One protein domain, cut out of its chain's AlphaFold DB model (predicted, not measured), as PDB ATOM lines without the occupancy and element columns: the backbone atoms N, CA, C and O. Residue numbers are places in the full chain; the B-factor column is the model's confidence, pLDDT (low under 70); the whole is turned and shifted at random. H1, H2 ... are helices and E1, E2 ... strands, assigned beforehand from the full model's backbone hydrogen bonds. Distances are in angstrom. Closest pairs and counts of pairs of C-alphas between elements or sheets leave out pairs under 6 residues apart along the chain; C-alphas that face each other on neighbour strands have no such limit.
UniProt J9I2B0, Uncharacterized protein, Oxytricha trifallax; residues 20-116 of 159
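This is residues 20 to 116 of the 159 residues of an uncharacterized protein of Oxytricha trifallax (UniProt J9I2B0). The chain is wound in stacked turns, a short solenoid: one wall is a parallel sheet of E1, E3, E5 and E6, and after each of E1, E3 and E5 the chain turns back behind the same face of this wall, through E2, E4 and H1. H1 covers the E6 and E5 part of that face, the small loose strand pair E2 and E4 lies behind the E1 and E3 part, and H2, after E6, packs on H1 at the E6 end of the stack. The 97 printed residues have six named strands and two named helices, in the order E1 E2 E3 E4 E5 H1 E6 H2, and the class is mixed, helices and strands. The whole is compact, with a radius of gyration of the C-alphas of 12.9 A and spans of 36 by 30 by 23 A.

E1 is residues 20 to 23, with C-alpha 20 at (26.070, 161.461, 46.880). E2 is residues 27 to 29, and E3 is residues 39 to 43, 13.3 A long. E4 is residues 51 to 53. E5, residues 68 to 77, is 23.5 A long and bends by 72 degrees at residue 74. H1 is residues 80 to 89, 14.4 A long, with C-alpha 80 at (36.157, 164.664, 23.788). E6 is residues 95 to 101, 20.2 A long. H2, residues 107 to 113, ends with C-alpha 113 at (29.015, 164.405, 21.415).

The sheet runs E1 E3 E5 E6, with E1 and E6 as edge strands, and is twisted, its C-alphas lying up to 4.0 A off the best plane. E1 and E3 are parallel at 6 degrees, with N 22 and O 41 2.8 A apart. E3 and E5 are parallel at 13 degrees, with N 42 and O 70 2.9 A apart. E5 and E6 are parallel at 4 degrees, with N 71 and O 97 2.8 A apart. H1 is on the sheet at a height of 10.6 A, over E6, and runs along the strands at 18 degrees to E6 on the local plane. The closest C-alphas of H1 and E6, those of Phe 86 and Ile 98, are 7.8 A apart. H1 and H2 touch, with the closest C-alphas, Glu 84 and Leu 113, 6.7 A apart, at a shallow tilt of 30 degrees, the same way. H2 is not on the sheet. E2 and E4 are parallel at 26 degrees, with facing C-alphas 27 and 51 5.4 A apart and no backbone N and O within hydrogen-bond range across the pair. The closest C-alphas of E2 and E3, Phe 28 and Val 42, are 7.6 A apart. In H1 and H2 every O i to N i+4 pair is within hydrogen-bond range.

The C-alphas farthest apart, those of Asn 36 and Glu 106, are 36.5 A apart. The printed part has no cut. The link from E4 to E5, residues 54 to 67, is long. The mean pLDDT of the printed part is 82.6, and residues 26 to 32, residue 49 and residues 51 to 61 are under 70.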
ATOM      1  N   LEU A  20      24.663 161.121  46.732       89.62
ATOM      2  CA  LEU A  20      26.070 161.461  46.880       89.62
ATOM      3  C   LEU A  20      26.314 162.885  46.361       89.62
ATOM      4  O   LEU A  20      26.001 163.197  45.212       89.62
ATOM      5  N   ASP A  21      26.855 163.756  47.216       90.00
ATOM      6  CA  ASP A  21      27.286 165.122  46.872       90.00
ATOM      7  C   ASP A  21      28.783 165.254  47.163       90.00
ATOM      8  O   ASP A  21      29.197 165.459  48.302       90.00
ATOM      9  N   LEU A  22      29.594 165.105  46.118       85.25
ATOM     10  CA  LEU A  22      31.044 165.246  46.160       85.25
ATOM     11  C   LEU A  22      31.418 166.681  45.786       85.25
ATOM     12  O   LEU A  22      31.295 167.106  44.633       85.25
ATOM     13  N   ARG A  23      31.890 167.440  46.774       83.94
ATOM     14  CA  ARG A  23      32.339 168.826  46.602       83.94
ATOM     15  C   ARG A  23      33.850 168.892  46.700       83.94
ATOM     16  O   ARG A  23      34.418 168.272  47.588       83.94
ATOM     17  N   ASN A  24      34.468 169.680  45.826       80.12
ATOM     18  CA  ASN A  24      35.923 169.817  45.736       80.12
ATOM     19  C   ASN A  24      36.621 168.456  45.552       80.12
ATOM     20  O   ASN A  24      37.728 168.243  46.042       80.12
ATOM     21  N   SER A  25      35.938 167.512  44.889       70.81
ATOM     22  CA  SER A  25      36.509 166.211  44.559       70.81
ATOM     23  C   SER A  25      37.108 166.272  43.165       70.81
ATOM     24  O   SER A  25      36.417 166.598  42.198       70.81
ATOM     25  N   LYS A  26      38.391 165.921  43.068       63.91
ATOM     26  CA  LYS A  26      39.109 165.769  41.795       63.91
ATOM     27  C   LYS A  26      38.912 164.390  41.173       63.91
ATOM     28  O   LYS A  26      39.250 164.201  40.005       63.91
ATOM     29  N   VAL A  27      38.387 163.453  41.963       57.53
ATOM     30  CA  VAL A  27      38.220 162.060  41.571       57.53
ATOM     31  C   VAL A  27      36.742 161.742  41.434       57.53
ATOM     32  O   VAL A  27      35.932 162.009  42.331       57.53
ATOM     33  N   PHE A  28      36.406 161.196  40.273       61.12
ATOM     34  CA  PHE A  28      35.113 160.613  39.968       61.12
ATOM     35  C   PHE A  28      35.310 159.095  39.928       61.12
ATOM     36  O   PHE A  28      35.746 158.558  38.914       61.12
ATOM     37  N   TYR A  29      35.069 158.411  41.050       60.59
ATOM     38  CA  TYR A  29      35.163 156.950  41.091       60.59
ATOM     39  C   TYR A  29      33.918 156.341  40.455       60.59
ATOM     40  O   TYR A  29      32.803 156.507  40.957       60.59
ATOM     41  N   VAL A  30      34.128 155.618  39.364       59.56
ATOM     42  CA  VAL A  30      33.095 154.852  38.674       59.56
ATOM     43  C   VAL A  30      33.194 153.423  39.180       59.56
ATOM     44  O   VAL A  30      33.762 152.553  38.538       59.56
ATOM     45  N   ASN A  31      32.742 153.198  40.410       58.47
ATOM     46  CA  ASN A  31      32.854 151.887  41.035       58.47
ATOM     47  C   ASN A  31      31.475 151.406  41.502       58.47
ATOM     48  O   ASN A  31      30.641 152.200  41.950       58.47
ATOM     49  N   SER A  32      31.255 150.093  41.448       65.06
ATOM     50  CA  SER A  32      30.030 149.389  41.859       65.06
ATOM     51  C   SER A  32      29.720 149.498  43.364       65.06
ATOM     52  O   SER A  32      28.728 148.946  43.842       65.06
ATOM     53  N   ILE A  33      30.515 150.279  44.107       73.94
ATOM     54  CA  ILE A  33      30.353 150.607  45.529       73.94
ATOM     55  C   ILE A  33      28.956 151.160  45.830       73.94
ATOM     56  O   ILE A  33      28.421 150.895  46.904       73.94
ATOM     57  N   PHE A  34      28.332 151.900  44.908       82.94
ATOM     58  CA  PHE A  34      27.024 152.532  45.129       82.94
ATOM     59  C   PHE A  34      25.925 151.929  44.235       82.94
ATOM     60  O   PHE A  34      25.363 152.625  43.383       82.94
ATOM     61  N   PRO A  35      25.547 150.649  44.422       82.75
ATOM     62  CA  PRO A  35      24.642 149.947  43.506       82.75
ATOM     63  C   PRO A  35      23.205 150.499  43.512       82.75
ATOM     64  O   PRO A  35      22.413 150.195  42.623       82.75
ATOM     65  N   ASN A  36      22.846 151.300  44.522       88.75
ATOM     66  CA  ASN A  36      21.528 151.921  44.665       88.75
ATOM     67  C   ASN A  36      21.559 153.448  44.535       88.75
ATOM     68  O   ASN A  36      20.599 154.111  44.937       88.75
ATOM     69  N   LEU A  37      22.636 154.015  43.984       90.00
ATOM     70  CA  LEU A  37      22.736 155.458  43.820       90.00
ATOM     71  C   LEU A  37      21.661 155.966  42.857       90.00
ATOM     72  O   LEU A  37      21.572 155.519  41.718       90.00
ATOM     73  N   LYS A  38      20.869 156.929  43.328       94.25
ATOM     74  CA  LYS A  38      19.826 157.614  42.560       94.25
ATOM     75  C   LYS A  38      20.211 159.052  42.226       94.25
ATOM     76  O   LYS A  38      19.825 159.559  41.178       94.25
ATOM     77  N   TYR A  39      20.985 159.702  43.096       95.12
ATOM     78  CA  TYR A  39      21.342 161.112  42.971       95.12
ATOM     79  C   TYR A  39      22.845 161.304  43.115       95.12
ATOM     80  O   TYR A  39      23.407 161.051  44.179       95.12
ATOM     81  N   LEU A  40      23.474 161.826  42.066       90.94
ATOM     82  CA  LEU A  40      24.896 162.136  42.038       90.94
ATOM     83  C   LEU A  40      25.117 163.621  41.751       90.94
ATOM     84  O   LEU A  40      24.637 164.174  40.761       90.94
ATOM     85  N   LYS A  41      25.876 164.286  42.614       91.75
ATOM     86  CA  LYS A  41      26.410 165.624  42.375       91.75
ATOM     87  C   LYS A  41      27.908 165.563  42.553       91.75
ATOM     88  O   LYS A  41      28.379 165.178  43.614       91.75
ATOM     89  N   VAL A  42      28.640 165.973  41.531       87.88
ATOM     90  CA  VAL A  42      30.089 166.120  41.608       87.88
ATOM     91  C   VAL A  42      30.437 167.502  41.109       87.88
ATOM     92  O   VAL A  42      30.062 167.889  40.000       87.88
ATOM     93  N   LYS A  43      31.097 168.283  41.959       87.12
ATOM     94  CA  LYS A  43      31.519 169.630  41.601       87.12
ATOM     95  C   LYS A  43      32.877 169.966  42.177       87.12
ATOM     96  O   LYS A  43      33.109 169.813  43.375       87.12
ATOM     97  N   ASP A  44      33.706 170.562  41.343       84.75
ATOM     98  CA  ASP A  44      34.879 171.295  41.783       84.75
ATOM     99  C   ASP A  44      35.073 172.485  40.845       84.75
ATOM    100  O   ASP A  44      35.211 172.333  39.632       84.75
ATOM    101  N   LYS A  45      35.006 173.690  41.414       80.00
ATOM    102  CA  LYS A  45      35.139 174.935  40.652       80.00
ATOM    103  C   LYS A  45      36.590 175.254  40.307       80.00
ATOM    104  O   LYS A  45      36.801 175.977  39.350       80.00
ATOM    105  N   ASN A  46      37.541 174.719  41.066       79.88
ATOM    106  CA  ASN A  46      38.961 175.046  40.960       79.88
ATOM    107  C   ASN A  46      39.766 173.890  40.350       79.88
ATOM    108  O   ASN A  46      40.974 174.002  40.152       79.88
ATOM    109  N   CYS A  47      39.119 172.753  40.085       80.00
ATOM    110  CA  CYS A  47      39.760 171.608  39.463       80.00
ATOM    111  C   CYS A  47      40.098 171.907  38.001       80.00
ATOM    112  O   CYS A  47      39.211 172.163  37.193       80.00
ATOM    113  N   ILE A  48      41.388 171.820  37.679       72.81
ATOM    114  CA  ILE A  48      41.923 172.003  36.322       72.81
ATOM    115  C   ILE A  48      42.022 170.652  35.588       72.81
ATOM    116  O   ILE A  48      41.989 170.594  34.361       72.81
ATOM    117  N   ARG A  49      42.133 169.538  36.329       65.00
ATOM    118  CA  ARG A  49      42.284 168.180  35.784       65.00
ATOM    119  C   ARG A  49      41.395 167.195  36.530       65.00
ATOM    120  O   ARG A  49      41.626 166.930  37.704       65.00
ATOM    121  N   VAL A  50      40.438 166.608  35.818       71.38
ATOM    122  CA  VAL A  50      39.619 165.499  36.329       71.38
ATOM    123  C   VAL A  50      40.332 164.182  36.037       71.38
ATOM    124  O   VAL A  50      40.684 163.928  34.878       71.38
ATOM    125  N   ALA A  51      40.557 163.371  37.070       63.38
ATOM    126  CA  ALA A  51      41.029 161.997  36.933       63.38
ATOM    127  C   ALA A  51      39.832 161.035  36.937       63.38
ATOM    128  O   ALA A  51      38.916 161.182  37.752       63.38
ATOM    129  N   PHE A  52      39.857 160.079  36.010       63.38
ATOM    130  CA  PHE A  52      38.971 158.923  35.999       63.38
ATOM    131  C   PHE A  52      39.819 157.703  36.298       63.38
ATOM    132  O   PHE A  52      40.687 157.352  35.498       63.38
ATOM    133  N   ASP A  53      39.550 157.072  37.430       58.16
ATOM    134  CA  ASP A  53      40.154 155.793  37.753       58.16
ATOM    135  C   ASP A  53      39.151 154.707  37.373       58.16
ATOM    136  O   ASP A  53      38.127 154.546  38.034       58.16
ATOM    137  N   TYR A  54      39.484 154.009  36.281       51.94
ATOM    138  CA  TYR A  54      38.840 152.805  35.752       51.94
ATOM    139  C   TYR A  54      37.399 152.973  35.226       51.94
ATOM    140  O   TYR A  54      36.459 153.293  35.947       51.94
ATOM    141  N   PHE A  55      37.237 152.713  33.929       57.31
ATOM    142  CA  PHE A  55      35.959 152.513  33.252       57.31
ATOM    143  C   PHE A  55      36.119 151.248  32.416       57.31
ATOM    144  O   PHE A  55      36.941 151.235  31.498       57.31
ATOM    145  N   ASP A  56      35.377 150.201  32.761       59.09
ATOM    146  CA  ASP A  56      35.204 149.053  31.884       59.09
ATOM    147  C   ASP A  56      33.952 149.318  31.027       59.09
ATOM    148  O   ASP A  56      32.854 149.394  31.588       59.09
ATOM    149  N   PRO A  57      34.089 149.552  29.708       52.94
ATOM    150  CA  PRO A  57      32.949 149.785  28.822       52.94
ATOM    151  C   PRO A  57      31.961 148.616  28.776       52.94
ATOM    152  O   PRO A  57      30.825 148.844  28.364       52.94
ATOM    153  N   ASP A  58      32.368 147.425  29.224       53.78
ATOM    154  CA  ASP A  58      31.526 146.231  29.300       53.78
ATOM    155  C   ASP A  58      30.783 146.105  30.657       53.78
ATOM    156  O   ASP A  58      30.010 145.166  30.867       53.78
ATOM    157  N   ASP A  59      30.979 147.038  31.607       63.94
ATOM    158  CA  ASP A  59      30.232 147.068  32.876       63.94
ATOM    159  C   ASP A  59      28.907 147.842  32.740       63.94
ATOM    160  O   ASP A  59      28.722 148.967  33.221       63.94
ATOM    161  N   ASP A  60      27.930 147.182  32.115       58.97
ATOM    162  CA  ASP A  60      26.559 147.665  31.871       58.97
ATOM    163  C   ASP A  60      25.767 148.028  33.151       58.97
ATOM    164  O   ASP A  60      24.594 148.431  33.094       58.97
ATOM    165  N   LYS A  61      26.341 147.802  34.339       67.69
ATOM    166  CA  LYS A  61      25.645 147.903  35.631       67.69
ATOM    167  C   LYS A  61      25.984 149.158  36.420       67.69
ATOM    168  O   LYS A  61      25.335 149.423  37.440       67.69
ATOM    169  N   ILE A  62      26.933 149.963  35.951       76.56
ATOM    170  CA  ILE A  62      27.303 151.212  36.612       76.56
ATOM    171  C   ILE A  62      26.095 152.152  36.646       76.56
ATOM    172  O   ILE A  62      25.482 152.464  35.628       76.56
ATOM    173  N   PHE A  63      25.744 152.613  37.851       82.31
ATOM    174  CA  PHE A  63      24.690 153.608  38.063       82.31
ATOM    175  C   PHE A  63      23.344 153.279  37.384       82.31
ATOM    176  O   PHE A  63      22.585 154.177  37.020       82.31
ATOM    177  N   GLN A  64      22.970 151.998  37.286       85.44
ATOM    178  CA  GLN A  64      21.693 151.582  36.679       85.44
ATOM    179  C   GLN A  64      20.448 152.232  37.305       85.44
ATOM    180  O   GLN A  64      19.435 152.403  36.633       85.44
ATOM    181  N   LYS A  65      20.505 152.592  38.592       90.50
ATOM    182  CA  LYS A  65      19.387 153.206  39.329       90.50
ATOM    183  C   LYS A  65      19.457 154.732  39.395       90.50
ATOM    184  O   LYS A  65      18.664 155.341  40.111       90.50
ATOM    185  N   LEU A  66      20.400 155.344  38.688       92.00
ATOM    186  CA  LEU A  66      20.616 156.780  38.728       92.00
ATOM    187  C   LEU A  66      19.438 157.506  38.080       92.00
ATOM    188  O   LEU A  66      19.092 157.279  36.929       92.00
ATOM    189  N   GLU A  67      18.812 158.399  38.834       95.44
ATOM    190  CA  GLU A  67      17.696 159.233  38.385       95.44
ATOM    191  C   GLU A  67      18.200 160.640  38.026       95.44
ATOM    192  O   GLU A  67      17.690 161.284  37.105       95.44
ATOM    193  N   TYR A  68      19.231 161.112  38.733       96.06
ATOM    194  CA  TYR A  68      19.788 162.452  38.604       96.06
ATOM    195  C   TYR A  68      21.318 162.447  38.688       96.06
ATOM    196  O   TYR A  68      21.889 161.953  39.661       96.06
ATOM    197  N   ALA A  69      21.970 163.122  37.741       93.62
ATOM    198  CA  ALA A  69      23.389 163.454  37.795       93.62
ATOM    199  C   ALA A  69      23.653 164.933  37.488       93.62
ATOM    200  O   ALA A  69      23.067 165.535  36.585       93.62
ATOM    201  N   SER A  70      24.585 165.527  38.232       94.06
ATOM    202  CA  SER A  70      25.118 166.860  37.962       94.06
ATOM    203  C   SER A  70      26.628 166.870  38.131       94.06
ATOM    204  O   SER A  70      27.123 166.858  39.257       94.06
ATOM    205  N   ILE A  71      27.335 166.977  37.014       91.31
ATOM    206  CA  ILE A  71      28.792 166.991  36.922       91.31
ATOM    207  C   ILE A  71      29.245 168.406  36.558       91.31
ATOM    208  O   ILE A  71      28.844 168.946  35.527       91.31
ATOM    209  N   LYS A  72      30.034 169.053  37.421       91.25
ATOM    210  CA  LYS A  72      30.417 170.462  37.256       91.25
ATOM    211  C   LYS A  72      31.906 170.691  37.513       91.25
ATOM    212  O   LYS A  72      32.325 170.840  38.658       91.25
ATOM    213  N   PHE A  73      32.651 170.843  36.424       89.38
ATOM    214  CA  PHE A  73      34.077 171.156  36.387       89.38
ATOM    215  C   PHE A  73      34.349 172.322  35.422       89.38
ATOM    216  O   PHE A  73      34.944 172.129  34.366       89.38
ATOM    217  N   PRO A  74      33.874 173.541  35.737       87.19
ATOM    218  CA  PRO A  74      33.892 174.669  34.805       87.19
ATOM    219  C   PRO A  74      35.299 175.144  34.424       87.19
ATOM    220  O   PRO A  74      35.423 175.826  33.423       87.19
ATOM    221  N   GLN A  75      36.325 174.797  35.206       85.88
ATOM    222  CA  GLN A  75      37.723 175.170  34.965       85.88
ATOM    223  C   GLN A  75      38.577 173.996  34.458       85.88
ATOM    224  O   GLN A  75      39.738 174.180  34.097       85.88
ATOM    225  N   ALA A  76      38.023 172.778  34.419       84.44
ATOM    226  CA  ALA A  76      38.746 171.631  33.894       84.44
ATOM    227  C   ALA A  76      38.623 171.623  32.376       84.44
ATOM    228  O   ALA A  76      37.505 171.548  31.868       84.44
ATOM    229  N   LYS A  77      39.763 171.653  31.681       86.44
ATOM    230  CA  LYS A  77      39.828 171.480  30.227       86.44
ATOM    231  C   LYS A  77      39.648 170.003  29.903       86.44
ATOM    232  O   LYS A  77      40.555 169.193  30.110       86.44
ATOM    233  N   LEU A  78      38.434 169.633  29.513       86.69
ATOM    234  CA  LEU A  78      38.086 168.260  29.185       86.69
ATOM    235  C   LEU A  78      38.136 168.059  27.678       86.69
ATOM    236  O   LEU A  78      37.561 168.831  26.916       86.69
ATOM    237  N   ASN A  79      38.802 166.985  27.270       88.75
ATOM    238  CA  ASN A  79      38.788 166.527  25.891       88.75
ATOM    239  C   ASN A  79      37.504 165.736  25.589       88.75
ATOM    240  O   ASN A  79      36.736 165.391  26.493       88.75
ATOM    241  N   LYS A  80      37.320 165.399  24.308       90.25
ATOM    242  CA  LYS A  80      36.157 164.664  23.788       90.25
ATOM    243  C   LYS A  80      35.861 163.412  24.613       90.25
ATOM    244  O   LYS A  80      34.779 163.282  25.176       90.25
ATOM    245  N   TYR A  81      36.874 162.562  24.765       87.00
ATOM    246  CA  TYR A  81      36.789 161.281  25.463       87.00
ATOM    247  C   TYR A  81      36.254 161.406  26.899       87.00
ATOM    248  O   TYR A  81      35.364 160.663  27.301       87.00
ATOM    249  N   LYS A  82      36.735 162.381  27.683       86.12
ATOM    250  CA  LYS A  82      36.259 162.570  29.066       86.12
ATOM    251  C   LYS A  82      34.801 163.013  29.137       86.12
ATOM    252  O   LYS A  82      34.091 162.657  30.077       86.12
ATOM    253  N   ILE A  83      34.355 163.813  28.171       89.88
ATOM    254  CA  ILE A  83      32.957 164.235  28.097       89.88
ATOM    255  C   ILE A  83      32.076 163.044  27.699       89.88
ATOM    256  O   ILE A  83      31.044 162.838  28.338       89.88
ATOM    257  N   GLU A  84      32.508 162.220  26.735       89.62
ATOM    258  CA  GLU A  84      31.830 160.961  26.371       89.62
ATOM    259  C   GLU A  84      31.674 160.050  27.582       89.62
ATOM    260  O   GLU A  84      30.578 159.568  27.846       89.62
ATOM    261  N   GLN A  85      32.726 159.890  28.389       85.56
ATOM    262  CA  GLN A  85      32.654 159.105  29.619       85.56
ATOM    263  C   GLN A  85      31.557 159.609  30.567       85.56
ATOM    264  O   GLN A  85      30.773 158.803  31.065       85.56
ATOM    265  N   PHE A  86      31.434 160.923  30.800       87.25
ATOM    266  CA  PHE A  86      30.342 161.446  31.634       87.25
ATOM    267  C   PHE A  86      28.960 161.126  31.070       87.25
ATOM    268  O   PHE A  86      28.052 160.809  31.842       87.25
ATOM    269  N   ILE A  87      28.799 161.230  29.750       89.50
ATOM    270  CA  ILE A  87      27.537 160.937  29.069       89.50
ATOM    271  C   ILE A  87      27.200 159.453  29.232       89.50
ATOM    272  O   ILE A  87      26.109 159.138  29.701       89.50
ATOM    273  N   THR A  88      28.147 158.564  28.931       86.56
ATOM    274  CA  THR A  88      27.970 157.107  28.993       86.56
ATOM    275  C   THR A  88      27.711 156.625  30.415       86.56
ATOM    276  O   THR A  88      26.724 155.940  30.665       86.56
ATOM    277  N   ILE A  89      28.528 157.032  31.389       84.44
ATOM    278  CA  ILE A  89      28.396 156.582  32.785       84.44
ATOM    279  C   ILE A  89      27.080 157.057  33.412       84.44
ATOM    280  O   ILE A  89      26.481 156.361  34.228       84.44
ATOM    281  N   CYS A  90      26.618 158.255  33.047       88.75
ATOM    282  CA  CYS A  90      25.389 158.826  33.594       88.75
ATOM    283  C   CYS A  90      24.178 158.645  32.666       88.75
ATOM    284  O   CYS A  90      23.162 159.314  32.873       88.75
ATOM    285  N   GLN A  91      24.259 157.774  31.653       87.69
ATOM    286  CA  GLN A  91      23.244 157.669  30.596       87.69
ATOM    287  C   GLN A  91      21.842 157.312  31.115       87.69
ATOM    288  O   GLN A  91      20.843 157.777  30.558       87.69
ATOM    289  N   SER A  92      21.780 156.530  32.201       88.25
ATOM    290  CA  SER A  92      20.552 156.093  32.881       88.25
ATOM    291  C   SER A  92      19.806 157.239  33.573       88.25
ATOM    292  O   SER A  92      18.598 157.138  33.803       88.25
ATOM    293  N   ALA A  93      20.491 158.351  33.869       92.31
ATOM    294  CA  ALA A  93      19.899 159.484  34.558       92.31
ATOM    295  C   ALA A  93      18.794 160.139  33.717       92.31
ATOM    296  O   ALA A  93      19.005 160.608  32.596       92.31
ATOM    297  N   GLN A  94      17.610 160.267  34.318       94.69
ATOM    298  CA  GLN A  94      16.488 161.008  33.735       94.69
ATOM    299  C   GLN A  94      16.802 162.502  33.617       94.69
ATOM    300  O   GLN A  94      16.263 163.193  32.749       94.69
ATOM    301  N   ILE A  95      17.640 163.007  34.524       96.88
ATOM    302  CA  ILE A  95      18.167 164.366  34.502       96.88
ATOM    303  C   ILE A  95      19.689 164.290  34.569       96.88
ATOM    304  O   ILE A  95      20.243 163.929  35.605       96.88
ATOM    305  N   LEU A  96      20.359 164.714  33.501       95.44
ATOM    306  CA  LEU A  96      21.815 164.814  33.443       95.44
ATOM    307  C   LEU A  96      22.214 166.261  33.171       95.44
ATOM    308  O   LEU A  96      21.722 166.895  32.239       95.44
ATOM    309  N   LYS A  97      23.088 166.805  34.014       96.62
ATOM    310  CA  LYS A  97      23.685 168.130  33.837       96.62
ATOM    311  C   LYS A  97      25.195 167.993  33.782       96.62
ATOM    312  O   LYS A  97      25.783 167.461  34.719       96.62
ATOM    313  N   ILE A  98      25.809 168.526  32.735       94.06
ATOM    314  CA  ILE A  98      27.267 168.581  32.602       94.06
ATOM    315  C   ILE A  98      27.659 170.043  32.403       94.06
ATOM    316  O   ILE A  98      27.057 170.767  31.613       94.06
ATOM    317  N   THR A  99      28.635 170.517  33.166       94.19
ATOM    318  CA  THR A  99      29.248 171.833  32.977       94.19
ATOM    319  C   THR A  99      30.751 171.667  32.992       94.19
ATOM    320  O   THR A  99      31.303 171.294  34.026       94.19
ATOM    321  N   CYS A 100      31.401 171.948  31.872       91.44
ATOM    322  CA  CYS A 100      32.846 171.806  31.738       91.44
ATOM    323  C   CYS A 100      33.409 172.796  30.729       91.44
ATOM    324  O   CYS A 100      32.683 173.265  29.851       91.44
ATOM    325  N   ASN A 101      34.689 173.115  30.888       90.81
ATOM    326  CA  ASN A 101      35.451 173.796  29.859       90.81
ATOM    327  C   ASN A 101      35.957 172.739  28.859       90.81
ATOM    328  O   ASN A 101      36.394 171.653  29.240       90.81
ATOM    329  N   ALA A 102      35.843 173.054  27.578       89.19
ATOM    330  CA  ALA A 102      36.258 172.222  26.469       89.19
ATOM    331  C   ALA A 102      36.962 173.063  25.395       89.19
ATOM    332  O   ALA A 102      36.661 172.926  24.214       89.19
ATOM    333  N   SER A 103      37.880 173.948  25.800       84.94
ATOM    334  CA  SER A 103      38.638 174.811  24.874       84.94
ATOM    335  C   SER A 103      39.445 174.033  23.827       84.94
ATOM    336  O   SER A 103      39.830 174.604  22.817       84.94
ATOM    337  N   ASP A 104      39.687 172.740  24.053       85.94
ATOM    338  CA  ASP A 104      40.394 171.867  23.110       85.94
ATOM    339  C   ASP A 104      39.451 171.217  22.072       85.94
ATOM    340  O   ASP A 104      39.915 170.416  21.265       85.94
ATOM    341  N   LEU A 105      38.139 171.501  22.111       90.25
ATOM    342  CA  LEU A 105      37.148 170.955  21.178       90.25
ATOM    343  C   LEU A 105      36.677 171.979  20.156       90.25
ATOM    344  O   LEU A 105      36.300 173.105  20.489       90.25
ATOM    345  N   GLU A 106      36.541 171.524  18.918       90.81
ATOM    346  CA  GLU A 106      35.786 172.250  17.912       90.81
ATOM    347  C   GLU A 106      34.278 172.151  18.175       90.81
ATOM    348  O   GLU A 106      33.753 171.144  18.661       90.81
ATOM    349  N   ILE A 107      33.524 173.172  17.752       89.00
ATOM    350  CA  ILE A 107      32.056 173.172  17.867       89.00
ATOM    351  C   ILE A 107      31.456 171.914  17.225       89.00
ATOM    352  O   ILE A 107      30.520 171.340  17.778       89.00
ATOM    353  N   ASN A 108      31.986 171.463  16.083       90.31
ATOM    354  CA  ASN A 108      31.493 170.267  15.396       90.31
ATOM    355  C   ASN A 108      31.697 168.987  16.215       90.31
ATOM    356  O   ASN A 108      30.810 168.133  16.216       90.31
ATOM    357  N   GLU A 109      32.794 168.868  16.961       93.00
ATOM    358  CA  GLU A 109      32.999 167.743  17.877       93.00
ATOM    359  C   GLU A 109      31.963 167.762  19.001       93.00
ATOM    360  O   GLU A 109      31.385 166.727  19.328       93.00
ATOM    361  N   VAL A 110      31.632 168.945  19.529       92.00
ATOM    362  CA  VAL A 110      30.570 169.081  20.533       92.00
ATOM    363  C   VAL A 110      29.197 168.705  19.964       92.00
ATOM    364  O   VAL A 110      28.403 168.065  20.652       92.00
ATOM    365  N   LYS A 111      28.911 169.029  18.695       91.31
ATOM    366  CA  LYS A 111      27.670 168.588  18.025       91.31
ATOM    367  C   LYS A 111      27.576 167.065  17.927       91.31
ATOM    368  O   LYS A 111      26.488 166.523  18.087       91.31
ATOM    369  N   GLN A 112      28.697 166.394  17.659       92.88
ATOM    370  CA  GLN A 112      28.757 164.932  17.604       92.88
ATOM    371  C   GLN A 112      28.538 164.308  18.987       92.88
ATOM    372  O   GLN A 112      27.772 163.359  19.103       92.88
ATOM    373  N   LEU A 113      29.161 164.871  20.030       93.38
ATOM    374  CA  LEU A 113      29.015 164.405  21.415       93.38
ATOM    375  C   LEU A 113      27.565 164.420  21.906       93.38
ATOM    376  O   LEU A 113      27.139 163.523  22.628       93.38
ATOM    377  N   PHE A 114      26.811 165.452  21.530       92.44
ATOM    378  CA  PHE A 114      25.443 165.677  21.994       92.44
ATOM    379  C   PHE A 114      24.442 165.594  20.840       92.44
ATOM    380  O   PHE A 114      23.600 166.480  20.655       92.44
ATOM    381  N   GLN A 115      24.549 164.540  20.029       89.94
ATOM    382  CA  GLN A 115      23.666 164.343  18.886       89.94
ATOM    383  C   GLN A 115      22.193 164.318  19.330       89.94
ATOM    384  O   GLN A 115      21.810 163.605  20.252       89.94
ATOM    385  N   GLY A 116      21.354 165.116  18.663       88.81
ATOM    386  CA  GLY A 116      19.927 165.246  18.986       88.81
ATOM    387  C   GLY A 116      19.599 166.310  20.042       88.81
ATOM    388  O   GLY A 116      18.427 166.649  20.210       88.81
TER     389      GLY A 116